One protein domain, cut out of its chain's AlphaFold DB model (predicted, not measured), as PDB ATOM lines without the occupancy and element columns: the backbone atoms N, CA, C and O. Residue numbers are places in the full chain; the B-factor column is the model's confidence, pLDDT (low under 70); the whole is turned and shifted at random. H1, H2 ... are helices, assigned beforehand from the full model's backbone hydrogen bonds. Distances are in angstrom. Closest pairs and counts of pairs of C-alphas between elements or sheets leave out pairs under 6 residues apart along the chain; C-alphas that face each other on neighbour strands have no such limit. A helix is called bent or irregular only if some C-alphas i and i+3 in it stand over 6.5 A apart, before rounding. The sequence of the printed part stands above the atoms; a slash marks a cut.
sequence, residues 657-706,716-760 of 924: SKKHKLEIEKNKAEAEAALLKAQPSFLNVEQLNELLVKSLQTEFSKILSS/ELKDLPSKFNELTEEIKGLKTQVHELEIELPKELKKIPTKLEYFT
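What this domain is: This is residues 657 to 706 and 716 to 760 of the 924 residues of the protein "Zf-CCHC domain-containing protein/DUF4219 domain-containing protein/UBN2 domain-containing protein" of Tanacetum cinerariifolium (UniProt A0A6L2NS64). Three long helices lie side by side in alternating directions, with H2 between H1 and H3: H1 and H2 make a loose helical hairpin, and H3 runs beside H2 with few contacts. The far part of H3 and the short helix H4, residues 736 to 760, stick out as a free arm beyond the hairpin's link, and H4 turns off from the line of H3. The printed part has 95 residues with four named helices, in the order H1, H2, H3, H4, and no named strand; the class is all helix. The whole is extended, with a radius of gyration of the C-alphas of 19.8 A and spans of 62 by 30 by 17 A, and the arm makes much of the length.

Where its parts are: H1, residues 657 to 677, begins with C-alpha 657 at (355.610, 251.080, 283.003) and is 30.3 A long from first to last C-alpha. H2, residues 685 to 705, is also 30.3 A long, from C-alpha 685 at (371.090, 275.979, 297.053). After the cut, H3 takes residues 720 to 744 and, at 25 residues and 36.7 A, is the longest helix. H4, residues 749 to 760, is 17.7 A long and ends with C-alpha 760 at (381.179, 303.863, 292.733). H4 is irregular, but only just: C-alphas 750 and 753 are 6.9 A apart.

How they stand to each other: H1 and H2 form a helical hairpin, running opposite ways at a shallow tilt of 24 degrees. They only just touch, with 3 pairs of C-alphas within 8 A, through residues 669 to 673 of H1 and residues 688 to 692 of H2 alone; the closest C-alphas are those of Ala 673 and Leu 688, 7.1 A apart. H2 and H3 are close but not clearly touching: their closest C-alphas, of Gln 697 and Phe 724, are 7.9 A apart. They too run opposite ways, at a shallow tilt of 10 degrees. H1 and H3 are apart, and H4 is apart from H1, H2 and H3. In H1, H2 and H3 every O i to N i+4 pair is within hydrogen-bond range; in H4 it is 6 of 8.

The domain as a whole: The two C-alphas farthest apart are those of Ser 706 and Phe 759, at 63.2 A. Without the stretches that stand free, the body has 57 residues and spans 35 by 34 by 15 A. Residues 707 to 715 are cut out between H2 and H3, and C-alphas 706 and 716 are 19.0 A apart across the cut. Of the links that are printed whole, H1 to H2 is short and H3 to H4 is tight. The mean pLDDT of the printed part is 81.1, and residues 680 to 683 and 745 to 749 are under 70.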
ATOM      1  N   SER A 657     356.619 250.342 282.227       90.50
ATOM      2  CA  SER A 657     355.610 251.080 283.003       90.50
ATOM      3  C   SER A 657     356.216 251.722 284.261       90.50
ATOM      4  O   SER A 657     356.065 252.926 284.491       90.50
ATOM      5  N   LYS A 658     357.014 250.964 285.030       87.38
ATOM      6  CA  LYS A 658     357.721 251.485 286.214       87.38
ATOM      7  C   LYS A 658     358.719 252.596 285.866       87.38
ATOM      8  O   LYS A 658     358.781 253.587 286.592       87.38
ATOM      9  N   LYS A 659     359.437 252.491 284.739       92.44
ATOM     10  CA  LYS A 659     360.297 253.576 284.229       92.44
ATOM     11  C   LYS A 659     359.485 254.836 283.917       92.44
ATOM     12  O   LYS A 659     359.903 255.924 284.297       92.44
ATOM     13  N   HIS A 660     358.337 254.705 283.249       88.88
ATOM     14  CA  HIS A 660     357.505 255.858 282.904       88.88
ATOM     15  C   HIS A 660     356.979 256.580 284.153       88.88
ATOM     16  O   HIS A 660     357.085 257.803 284.226       88.88
ATOM     17  N   LYS A 661     356.524 255.837 285.175       91.94
ATOM     18  CA  LYS A 661     356.129 256.417 286.471       91.94
ATOM     19  C   LYS A 661     357.278 257.180 287.145       91.94
ATOM     20  O   LYS A 661     357.058 258.275 287.652       91.94
ATOM     21  N   LEU A 662     358.495 256.631 287.131       87.50
ATOM     22  CA  LEU A 662     359.662 257.284 287.735       87.50
ATOM     23  C   LEU A 662     360.057 258.572 286.993       87.50
ATOM     24  O   LEU A 662     360.400 259.556 287.637       87.50
ATOM     25  N   GLU A 663     359.947 258.607 285.660       91.00
ATOM     26  CA  GLU A 663     360.174 259.834 284.878       91.00
ATOM     27  C   GLU A 663     359.115 260.916 285.183       91.00
ATOM     28  O   GLU A 663     359.449 262.096 285.251       91.00
ATOM     29  N   ILE A 664     357.854 260.532 285.427       89.25
ATOM     30  CA  ILE A 664     356.785 261.467 285.828       89.25
ATOM     31  C   ILE A 664     357.084 262.095 287.198       89.25
ATOM     32  O   ILE A 664     357.069 263.319 287.314       89.25
ATOM     33  N   GLU A 665     357.407 261.292 288.217       84.38
ATOM     34  CA  GLU A 665     357.743 261.818 289.553       84.38
ATOM     35  C   GLU A 665     359.046 262.638 289.541       84.38
ATOM     36  O   GLU A 665     359.136 263.654 290.225       84.38
ATOM     37  N   LYS A 666     360.030 262.274 288.704       92.75
ATOM     38  CA  LYS A 666     361.240 263.081 288.476       92.75
ATOM     39  C   LYS A 666     360.893 264.463 287.909       92.75
ATOM     40  O   LYS A 666     361.329 265.471 288.455       92.75
ATOM     41  N   ASN A 667     360.075 264.522 286.856       90.19
ATOM     42  CA  ASN A 667     359.650 265.788 286.244       90.19
ATOM     43  C   ASN A 667     358.824 266.650 287.218       90.19
ATOM     44  O   ASN A 667     358.921 267.875 287.195       90.19
ATOM     45  N   LYS A 668     358.040 266.020 288.104       92.38
ATOM     46  CA  LYS A 668     357.335 266.699 289.197       92.38
ATOM     47  C   LYS A 668     358.308 267.269 290.236       92.38
ATOM     48  O   LYS A 668     358.184 268.439 290.574       92.38
ATOM     49  N   ALA A 669     359.312 266.509 290.674       86.50
ATOM     50  CA  ALA A 669     360.348 267.004 291.586       86.50
ATOM     51  C   ALA A 669     361.181 268.149 290.969       86.50
ATOM     52  O   ALA A 669     361.515 269.111 291.657       86.50
ATOM     53  N   GLU A 670     361.469 268.098 289.662       86.88
ATOM     54  CA  GLU A 670     362.097 269.207 288.928       86.88
ATOM     55  C   GLU A 670     361.185 270.448 288.862       86.88
ATOM     56  O   GLU A 670     361.666 271.571 289.028       86.88
ATOM     57  N   ALA A 671     359.870 270.270 288.692       88.50
ATOM     58  CA  ALA A 671     358.894 271.362 288.720       88.50
ATOM     59  C   ALA A 671     358.724 271.973 290.125       88.50
ATOM     60  O   ALA A 671     358.670 273.195 290.255       88.50
ATOM     61  N   GLU A 672     358.704 271.157 291.182       85.81
ATOM     62  CA  GLU A 672     358.697 271.607 292.581       85.81
ATOM     63  C   GLU A 672     359.990 272.372 292.921       85.81
ATOM     64  O   GLU A 672     359.937 273.460 293.497       85.81
ATOM     65  N   ALA A 673     361.154 271.885 292.476       82.69
ATOM     66  CA  ALA A 673     362.425 272.595 292.623       82.69
ATOM     67  C   ALA A 673     362.456 273.926 291.846       82.69
ATOM     68  O   ALA A 673     362.996 274.919 292.340       82.69
ATOM     69  N   ALA A 674     361.849 273.983 290.655       85.06
ATOM     70  CA  ALA A 674     361.695 275.219 289.889       85.06
ATOM     71  C   ALA A 674     360.734 276.215 290.568       85.06
ATOM     72  O   ALA A 674     361.021 277.411 290.583       85.06
ATOM     73  N   LEU A 675     359.643 275.731 291.175       86.88
ATOM     74  CA  LEU A 675     358.699 276.540 291.953       86.88
ATOM     75  C   LEU A 675     359.379 277.161 293.184       86.88
ATOM     76  O   LEU A 675     359.265 278.364 293.406       86.88
ATOM     77  N   LEU A 676     360.139 276.365 293.945       76.62
ATOM     78  CA  LEU A 676     360.917 276.841 295.095       76.62
ATOM     79  C   LEU A 676     361.979 277.867 294.676       76.62
ATOM     80  O   LEU A 676     362.142 278.891 295.335       76.62
ATOM     81  N   LYS A 677     362.649 277.648 293.537       76.44
ATOM     82  CA  LYS A 677     363.618 278.589 292.953       76.44
ATOM     83  C   LYS A 677     362.982 279.890 292.433       76.44
ATOM     84  O   LYS A 677     363.698 280.869 292.233       76.44
ATOM     85  N   ALA A 678     361.668 279.911 292.209       79.25
ATOM     86  CA  ALA A 678     360.918 281.094 291.790       79.25
ATOM     87  C   ALA A 678     360.365 281.927 292.966       79.25
ATOM     88  O   ALA A 678     359.857 283.025 292.735       79.25
ATOM     89  N   GLN A 679     360.456 281.449 294.214       85.31
ATOM     90  CA  GLN A 679     360.048 282.242 295.378       85.31
ATOM     91  C   GLN A 679     361.091 283.332 295.708       85.31
ATOM     92  O   GLN A 679     362.293 283.076 295.638       85.31
ATOM     93  N   PRO A 680     360.665 284.553 296.094       63.50
ATOM     94  CA  PRO A 680     361.573 285.687 296.311       63.50
ATOM     95  C   PRO A 680     362.397 285.591 297.608       63.50
ATOM     96  O   PRO A 680     363.342 286.355 297.796       63.50
ATOM     97  N   SER A 681     362.058 284.670 298.511       64.56
ATOM     98  CA  SER A 681     362.886 284.315 299.663       64.56
ATOM     99  C   SER A 681     364.005 283.366 299.231       64.56
ATOM    100  O   SER A 681     363.735 282.217 298.883       64.56
ATOM    101  N   PHE A 682     365.257 283.827 299.291       41.00
ATOM    102  CA  PHE A 682     366.442 283.034 298.951       41.00
ATOM    103  C   PHE A 682     366.603 281.800 299.859       41.00
ATOM    104  O   PHE A 682     367.277 281.855 300.888       41.00
ATOM    105  N   LEU A 683     366.035 280.664 299.448       59.50
ATOM    106  CA  LEU A 683     366.484 279.351 299.908       59.50
ATOM    107  C   LEU A 683     367.933 279.149 299.451       59.50
ATOM    108  O   LEU A 683     368.260 279.380 298.284       59.50
ATOM    109  N   ASN A 684     368.803 278.706 300.357       78.12
ATOM    110  CA  ASN A 684     370.163 278.340 299.977       78.12
ATOM    111  C   ASN A 684     370.101 277.123 299.029       78.12
ATOM    112  O   ASN A 684     369.336 276.184 299.262       78.12
ATOM    113  N   VAL A 685     370.929 277.113 297.981       75.31
ATOM    114  CA  VAL A 685     371.090 275.979 297.053       75.31
ATOM    115  C   VAL A 685     371.381 274.675 297.812       75.31
ATOM    116  O   VAL A 685     370.907 273.612 297.420       75.31
ATOM    117  N   GLU A 686     372.075 274.757 298.949       79.31
ATOM    118  CA  GLU A 686     372.279 273.630 299.866       79.31
ATOM    119  C   GLU A 686     370.970 273.030 300.401       79.31
ATOM    120  O   GLU A 686     370.817 271.811 300.404       79.31
ATOM    121  N   GLN A 687     370.006 273.864 300.810       81.25
ATOM    122  CA  GLN A 687     368.711 273.407 301.335       81.25
ATOM    123  C   GLN A 687     367.871 272.751 300.237       81.25
ATOM    124  O   GLN A 687     367.195 271.755 300.489       81.25
ATOM    125  N   LEU A 688     367.945 273.274 299.007       77.56
ATOM    126  CA  LEU A 688     367.284 272.675 297.848       77.56
ATOM    127  C   LEU A 688     367.873 271.292 297.526       77.56
ATOM    128  O   LEU A 688     367.119 270.341 297.326       77.56
ATOM    129  N   ASN A 689     369.203 271.155 297.548       81.81
ATOM    130  CA  ASN A 689     369.876 269.868 297.361       81.81
ATOM    131  C   ASN A 689     369.532 268.870 298.481       81.81
ATOM    132  O   ASN A 689     369.246 267.708 298.198       81.81
ATOM    133  N   GLU A 690     369.511 269.310 299.743       85.62
ATOM    134  CA  GLU A 690     369.169 268.456 300.887       85.62
ATOM    135  C   GLU A 690     367.710 267.964 300.824       85.62
ATOM    136  O   GLU A 690     367.444 266.786 301.077       85.62
ATOM    137  N   LEU A 691     366.766 268.827 300.428       84.94
ATOM    138  CA  LEU A 691     365.368 268.450 300.186       84.94
ATOM    139  C   LEU A 691     365.232 267.450 299.032       84.94
ATOM    140  O   LEU A 691     364.499 266.468 299.160       84.94
ATOM    141  N   LEU A 692     365.952 267.661 297.928       82.19
ATOM    142  CA  LEU A 692     365.882 266.803 296.741       82.19
ATOM    143  C   LEU A 692     366.452 265.401 297.032       82.19
ATOM    144  O   LEU A 692     365.816 264.402 296.692       82.19
ATOM    145  N   VAL A 693     367.577 265.307 297.753       84.25
ATOM    146  CA  VAL A 693     368.135 264.024 298.224       84.25
ATOM    147  C   VAL A 693     367.167 263.310 299.178       84.25
ATOM    148  O   VAL A 693     366.885 262.128 298.977       84.25
ATOM    149  N   LYS A 694     366.596 264.011 300.170       85.69
ATOM    150  CA  LYS A 694     365.618 263.432 301.116       85.69
ATOM    151  C   LYS A 694     364.339 262.946 300.431       85.69
ATOM    152  O   LYS A 694     363.831 261.881 300.785       85.69
ATOM    153  N   SER A 695     363.835 263.693 299.449       85.25
ATOM    154  CA  SER A 695     362.670 263.310 298.644       85.25
ATOM    155  C   SER A 695     362.936 262.011 297.875       85.25
ATOM    156  O   SER A 695     362.224 261.022 298.063       85.25
ATOM    157  N   LEU A 696     364.042 261.949 297.118       84.31
ATOM    158  CA  LEU A 696     364.441 260.739 296.390       84.31
ATOM    159  C   LEU A 696     364.642 259.539 297.328       84.31
ATOM    160  O   LEU A 696     364.127 258.458 297.049       84.31
ATOM    161  N   GLN A 697     365.336 259.716 298.456       86.94
ATOM    162  CA  GLN A 697     365.570 258.643 299.430       86.94
ATOM    163  C   GLN A 697     364.257 258.109 300.029       86.94
ATOM    164  O   GLN A 697     364.115 256.900 300.235       86.94
ATOM    165  N   THR A 698     363.274 258.984 300.254       85.94
ATOM    166  CA  THR A 698     361.947 258.616 300.765       85.94
ATOM    167  C   THR A 698     361.155 257.803 299.737       85.94
ATOM    168  O   THR A 698     360.624 256.744 300.078       85.94
ATOM    169  N   GLU A 699     361.115 258.224 298.469       83.88
ATOM    170  CA  GLU A 699     360.397 257.481 297.421       83.88
ATOM    171  C   GLU A 699     361.084 256.160 297.049       83.88
ATOM    172  O   GLU A 699     360.405 255.142 296.907       83.88
ATOM    173  N   PHE A 700     362.422 256.106 296.995       81.81
ATOM    174  CA  PHE A 700     363.136 254.831 296.846       81.81
ATOM    175  C   PHE A 700     362.823 253.867 297.998       81.81
ATOM    176  O   PHE A 700     362.603 252.680 297.752       81.81
ATOM    177  N   SER A 701     362.726 254.366 299.234       83.44
ATOM    178  CA  SER A 701     362.352 253.544 300.393       83.44
ATOM    179  C   SER A 701     360.928 252.988 300.260       83.44
ATOM    180  O   SER A 701     360.732 251.789 300.439       83.44
ATOM    181  N   LYS A 702     359.952 253.814 299.849       85.81
ATOM    182  CA  LYS A 702     358.566 253.378 299.582       85.81
ATOM    183  C   LYS A 702     358.477 252.342 298.455       85.81
ATOM    184  O   LYS A 702     357.718 251.378 298.558       85.81
ATOM    185  N   ILE A 703     359.245 252.510 297.377       82.94
ATOM    186  CA  ILE A 703     359.280 251.572 296.238       82.94
ATOM    187  C   ILE A 703     359.897 250.223 296.642       82.94
ATOM    188  O   ILE A 703     359.466 249.181 296.147       82.94
ATOM    189  N   LEU A 704     360.876 250.226 297.553       82.00
ATOM    190  CA  LEU A 704     361.488 249.008 298.091       82.00
ATOM    191  C   LEU A 704     360.623 248.324 299.164       82.00
ATOM    192  O   LEU A 704     360.656 247.100 299.252       82.00
ATOM    193  N   SER A 705     359.836 249.069 299.950       81.19
ATOM    194  CA  SER A 705     358.979 248.503 301.007       81.19
ATOM    195  C   SER A 705     357.613 248.005 300.515       81.19
ATOM    196  O   SER A 705     357.027 247.123 301.133       81.19
ATOM    197  N   SER A 706     357.087 248.555 299.414       82.12
ATOM    198  CA  SER A 706     355.755 248.219 298.864       82.12
ATOM    199  C   SER A 706     355.700 246.920 298.044       82.12
ATOM    200  O   SER A 706     354.641 246.541 297.542       82.12
ATOM    201  N   GLU A 716     373.305 243.929 293.592       73.12
ATOM    202  CA  GLU A 716     373.733 245.310 293.347       73.12
ATOM    203  C   GLU A 716     372.646 246.353 293.662       73.12
ATOM    204  O   GLU A 716     372.985 247.492 294.000       73.12
ATOM    205  N   LEU A 717     371.365 245.961 293.566       72.44
ATOM    206  CA  LEU A 717     370.196 246.781 293.907       72.44
ATOM    207  C   LEU A 717     369.830 246.707 295.397       72.44
ATOM    208  O   LEU A 717     369.259 247.659 295.923       72.44
ATOM    209  N   LYS A 718     370.193 245.624 296.096       77.75
ATOM    210  CA  LYS A 718     370.080 245.544 297.563       77.75
ATOM    211  C   LYS A 718     371.123 246.440 298.249       77.75
ATOM    212  O   LYS A 718     370.831 247.024 299.285       77.75
ATOM    213  N   ASP A 719     372.272 246.642 297.603       82.06
ATOM    214  CA  ASP A 719     373.332 247.572 298.026       82.06
ATOM    215  C   ASP A 719     373.084 249.044 297.614       82.06
ATOM    216  O   ASP A 719     373.955 249.895 297.803       82.06
ATOM    217  N   LEU A 720     371.961 249.381 296.966       80.00
ATOM    218  CA  LEU A 720     371.729 250.750 296.480       80.00
ATOM    219  C   LEU A 720     371.506 251.776 297.614       80.00
ATOM    220  O   LEU A 720     372.103 252.852 297.546       80.00
ATOM    221  N   PRO A 721     370.718 251.481 298.673       81.25
ATOM    222  CA  PRO A 721     370.509 252.420 299.779       81.25
ATOM    223  C   PRO A 721     371.791 252.752 300.556       81.25
ATOM    224  O   PRO A 721     371.978 253.892 300.972       81.25
ATOM    225  N   SER A 722     372.709 251.789 300.713       79.69
ATOM    226  CA  SER A 722     374.011 252.030 301.347       79.69
ATOM    227  C   SER A 722     374.902 252.947 300.506       79.69
ATOM    228  O   SER A 722     375.511 253.849 301.069       79.69
ATOM    229  N   LYS A 723     374.904 252.804 299.173       84.94
ATOM    230  CA  LYS A 723     375.639 253.703 298.256       84.94
ATOM    231  C   LYS A 723     375.094 255.136 298.265       84.94
ATOM    232  O   LYS A 723     375.862 256.083 298.147       84.94
ATOM    233  N   PHE A 724     373.782 255.318 298.447       81.06
ATOM    234  CA  PHE A 724     373.197 256.651 298.650       81.06
ATOM    235  C   PHE A 724     373.648 257.294 299.970       81.06
ATOM    236  O   PHE A 724     373.916 258.495 300.000       81.06
ATOM    237  N   ASN A 725     373.777 256.512 301.047       82.31
ATOM    238  CA  ASN A 725     374.318 257.007 302.315       82.31
ATOM    239  C   ASN A 725     375.819 257.340 302.199       82.31
ATOM    240  O   ASN A 725     376.240 258.392 302.662       82.31
ATOM    241  N   GLU A 726     376.605 256.490 301.530       87.12
ATOM    242  CA  GLU A 726     378.034 256.705 301.245       87.12
ATOM    243  C   GLU A 726     378.259 258.030 300.493       87.12
ATOM    244  O   GLU A 726     378.958 258.909 300.993       87.12
ATOM    245  N   LEU A 727     377.539 258.245 299.384       80.88
ATOM    246  CA  LEU A 727     377.541 259.507 298.630       80.88
ATOM    247  C   LEU A 727     377.096 260.718 299.478       80.88
ATOM    248  O   LEU A 727     377.601 261.827 299.306       80.88
ATOM    249  N   THR A 728     376.162 260.525 300.414       84.12
ATOM    250  CA  THR A 728     375.698 261.593 301.318       84.12
ATOM    251  C   THR A 728     376.789 262.013 302.311       84.12
ATOM    252  O   THR A 728     376.922 263.205 302.598       84.12
ATOM    253  N   GLU A 729     377.609 261.079 302.802       87.88
ATOM    254  CA  GLU A 729     378.770 261.412 303.639       87.88
ATOM    255  C   GLU A 729     379.933 262.003 302.823       87.88
ATOM    256  O   GLU A 729     380.571 262.946 303.293       87.88
ATOM    257  N   GLU A 730     380.164 261.558 301.581       88.69
ATOM    258  CA  GLU A 730     381.139 262.196 300.677       88.69
ATOM    259  C   GLU A 730     380.801 263.675 300.422       88.69
ATOM    260  O   GLU A 730     381.671 264.542 300.538       88.69
ATOM    261  N   ILE A 731     379.525 263.995 300.168       83.00
ATOM    262  CA  ILE A 731     379.052 265.377 299.973       83.00
ATOM    263  C   ILE A 731     379.268 266.236 301.236       83.00
ATOM    264  O   ILE A 731     379.667 267.399 301.131       83.00
ATOM    265  N   LYS A 732     379.076 265.679 302.442       86.69
ATOM    266  CA  LYS A 732     379.387 266.366 303.715       86.69
ATOM    267  C   LYS A 732     380.893 266.582 303.915       86.69
ATOM    268  O   LYS A 732     381.305 267.643 304.394       86.69
ATOM    269  N   GLY A 733     381.716 265.605 303.528       89.44
ATOM    270  CA  GLY A 733     383.174 265.723 303.534       89.44
ATOM    271  C   GLY A 733     383.649 266.853 302.618       89.44
ATOM    272  O   GLY A 733     384.382 267.742 303.055       89.44
ATOM    273  N   LEU A 734     383.142 266.886 301.382       82.06
ATOM    274  CA  LEU A 734     383.442 267.933 300.406       82.06
ATOM    275  C   LEU A 734     382.982 269.321 300.886       82.06
ATOM    276  O   LEU A 734     383.729 270.289 300.757       82.06
ATOM    277  N   LYS A 735     381.802 269.429 301.518       79.69
ATOM    278  CA  LYS A 735     381.330 270.685 302.131       79.69
ATOM    279  C   LYS A 735     382.309 271.231 303.179       79.69
ATOM    280  O   LYS A 735     382.536 272.439 303.224       79.69
ATOM    281  N   THR A 736     382.909 270.360 303.990       87.94
ATOM    282  CA  THR A 736     383.920 270.765 304.985       87.94
ATOM    283  C   THR A 736     385.161 271.353 304.305       87.94
ATOM    284  O   THR A 736     385.603 272.438 304.679       87.94
ATOM    285  N   GLN A 737     385.662 270.702 303.250       84.75
ATOM    286  CA  GLN A 737     386.816 271.178 302.473       84.75
ATOM    287  C   GLN A 737     386.545 272.527 301.781       84.75
ATOM    288  O   GLN A 737     387.406 273.403 301.768       84.75
ATOM    289  N   VAL A 738     385.337 272.730 301.240       82.06
ATOM    290  CA  VAL A 738     384.949 274.000 300.600       82.06
ATOM    291  C   VAL A 738     384.948 275.161 301.602       82.06
ATOM    292  O   VAL A 738     385.478 276.225 301.286       82.06
ATOM    293  N   HIS A 739     384.430 274.965 302.820       81.06
ATOM    294  CA  HIS A 739     384.495 275.996 303.865       81.06
ATOM    295  C   HIS A 739     385.932 276.274 304.342       81.06
ATOM    296  O   HIS A 739     386.267 277.423 304.620       81.06
ATOM    297  N   GLU A 740     386.799 275.261 304.412       82.69
ATOM    298  CA  GLU A 740     388.211 275.446 304.773       82.69
ATOM    299  C   GLU A 740     388.943 276.322 303.731       82.69
ATOM    300  O   GLU A 740     389.580 277.318 304.085       82.69
ATOM    301  N   LEU A 741     388.718 276.066 302.436       74.44
ATOM    302  CA  LEU A 741     389.223 276.895 301.329       74.44
ATOM    303  C   LEU A 741     388.630 278.324 301.318       74.44
ATOM    304  O   LEU A 741     389.317 279.295 300.987       74.44
ATOM    305  N   GLU A 742     387.365 278.492 301.711       74.00
ATOM    306  CA  GLU A 742     386.696 279.800 301.832       74.00
ATOM    307  C   GLU A 742     387.250 280.655 302.998       74.00
ATOM    308  O   GLU A 742     387.275 281.900 302.948       74.00
ATOM    309  N   ILE A 743     387.763 279.990 304.038       72.56
ATOM    310  CA  ILE A 743     388.481 280.615 305.150       72.56
ATOM    311  C   ILE A 743     389.886 281.056 304.705       72.56
ATOM    312  O   ILE A 743     390.270 282.194 305.000       72.56
ATOM    313  N   GLU A 744     390.609 280.231 303.938       76.00
ATOM    314  CA  GLU A 744     391.954 280.555 303.423       76.00
ATOM    315  C   GLU A 744     391.986 281.666 302.355       76.00
ATOM    316  O   GLU A 744     393.025 282.311 302.181       76.00
ATOM    317  N   LEU A 745     390.861 281.948 301.676       66.38
ATOM    318  CA  LEU A 745     390.747 282.990 300.640       66.38
ATOM    319  C   LEU A 745     391.440 284.313 301.057       66.38
ATOM    320  O   LEU A 745     390.962 284.982 301.988       66.38
ATOM    321  N   PRO A 746     392.535 284.731 300.377       68.75
ATOM    322  CA  PRO A 746     393.436 285.764 300.879       68.75
ATOM    323  C   PRO A 746     392.755 287.068 301.296       68.75
ATOM    324  O   PRO A 746     391.932 287.637 300.573       68.75
ATOM    325  N   LYS A 747     393.197 287.610 302.442       69.88
ATOM    326  CA  LYS A 747     392.689 288.847 303.079       69.88
ATOM    327  C   LYS A 747     392.742 290.100 302.189       69.88
ATOM    328  O   LYS A 747     392.238 291.149 302.582       69.88
ATOM    329  N   GLU A 748     393.357 290.020 301.013       63.50
ATOM    330  CA  GLU A 748     393.399 291.088 300.013       63.50
ATOM    331  C   GLU A 748     392.192 291.070 299.068       63.50
ATOM    332  O   GLU A 748     391.662 292.133 298.750       63.50
ATOM    333  N   LEU A 749     391.688 289.888 298.694       67.69
ATOM    334  CA  LEU A 749     390.486 289.752 297.860       67.69
ATOM    335  C   LEU A 749     389.248 290.272 298.601       67.69
ATOM    336  O   LEU A 749     388.432 290.993 298.028       67.69
ATOM    337  N   LYS A 750     389.185 290.042 299.919       72.12
ATOM    338  CA  LYS A 750     388.152 290.588 300.819       72.12
ATOM    339  C   LYS A 750     388.188 292.138 300.925       72.12
ATOM    340  O   LYS A 750     387.268 292.723 301.482       72.12
ATOM    341  N   LYS A 751     389.189 292.825 300.336       76.69
ATOM    342  CA  LYS A 751     389.266 294.303 300.195       76.69
ATOM    343  C   LYS A 751     388.837 294.826 298.812       76.69
ATOM    344  O   LYS A 751     388.847 296.038 298.596       76.69
ATOM    345  N   ILE A 752     388.506 293.959 297.852       79.94
ATOM    346  CA  ILE A 752     388.065 294.387 296.512       79.94
ATOM    347  C   ILE A 752     386.660 295.020 296.547       79.94
ATOM    348  O   ILE A 752     386.525 296.110 295.988       79.94
ATOM    349  N   PRO A 753     385.641 294.451 297.232       80.25
ATOM    350  CA  PRO A 753     384.300 295.044 297.267       80.25
ATOM    351  C   PRO A 753     384.285 296.469 297.834       80.25
ATOM    352  O   PRO A 753     383.695 297.361 297.233       80.25
ATOM    353  N   THR A 754     385.013 296.721 298.925       76.62
ATOM    354  CA  THR A 754     385.096 298.049 299.559       76.62
ATOM    355  C   THR A 754     385.839 299.078 298.701       76.62
ATOM    356  O   THR A 754     385.459 300.248 298.675       76.62
ATOM    357  N   LYS A 755     386.856 298.660 297.930       83.94
ATOM    358  CA  LYS A 755     387.489 299.520 296.912       83.94
ATOM    359  C   LYS A 755     386.539 299.834 295.754       83.94
ATOM    360  O   LYS A 755     386.534 300.966 295.275       83.94
ATOM    361  N   LEU A 756     385.739 298.860 295.319       76.31
ATOM    362  CA  LEU A 756     384.749 299.048 294.260       76.31
ATOM    363  C   LEU A 756     383.640 300.011 294.710       76.31
ATOM    364  O   LEU A 756     383.303 300.937 293.984       76.31
ATOM    365  N   GLU A 757     383.143 299.860 295.938       84.44
ATOM    366  CA  GLU A 757     382.140 300.744 296.538       84.44
ATOM    367  C   GLU A 757     382.639 302.196 296.664       84.44
ATOM    368  O   GLU A 757     381.914 303.132 296.323       84.44
ATOM    369  N   TYR A 758     383.897 302.395 297.077       84.19
ATOM    370  CA  TYR A 758     384.541 303.714 297.089       84.19
ATOM    371  C   TYR A 758     384.627 304.323 295.679       84.19
ATOM    372  O   TYR A 758     384.350 305.511 295.489       84.19
ATOM    373  N   PHE A 759     384.961 303.513 294.670       83.62
ATOM    374  CA  PHE A 759     385.008 303.949 293.273       83.62
ATOM    375  C   PHE A 759     383.615 304.333 292.748       83.62
ATOM    376  O   PHE A 759     383.466 305.384 292.126       83.62
ATOM    377  N   THR A 760     382.578 303.553 293.071       77.06
ATOM    378  CA  THR A 760     381.179 303.863 292.733       77.06
ATOM    379  C   THR A 760     380.719 305.159 293.398       77.06
ATOM    380  O   THR A 760     380.222 306.042 292.707       77.06
TER     381      THR A 760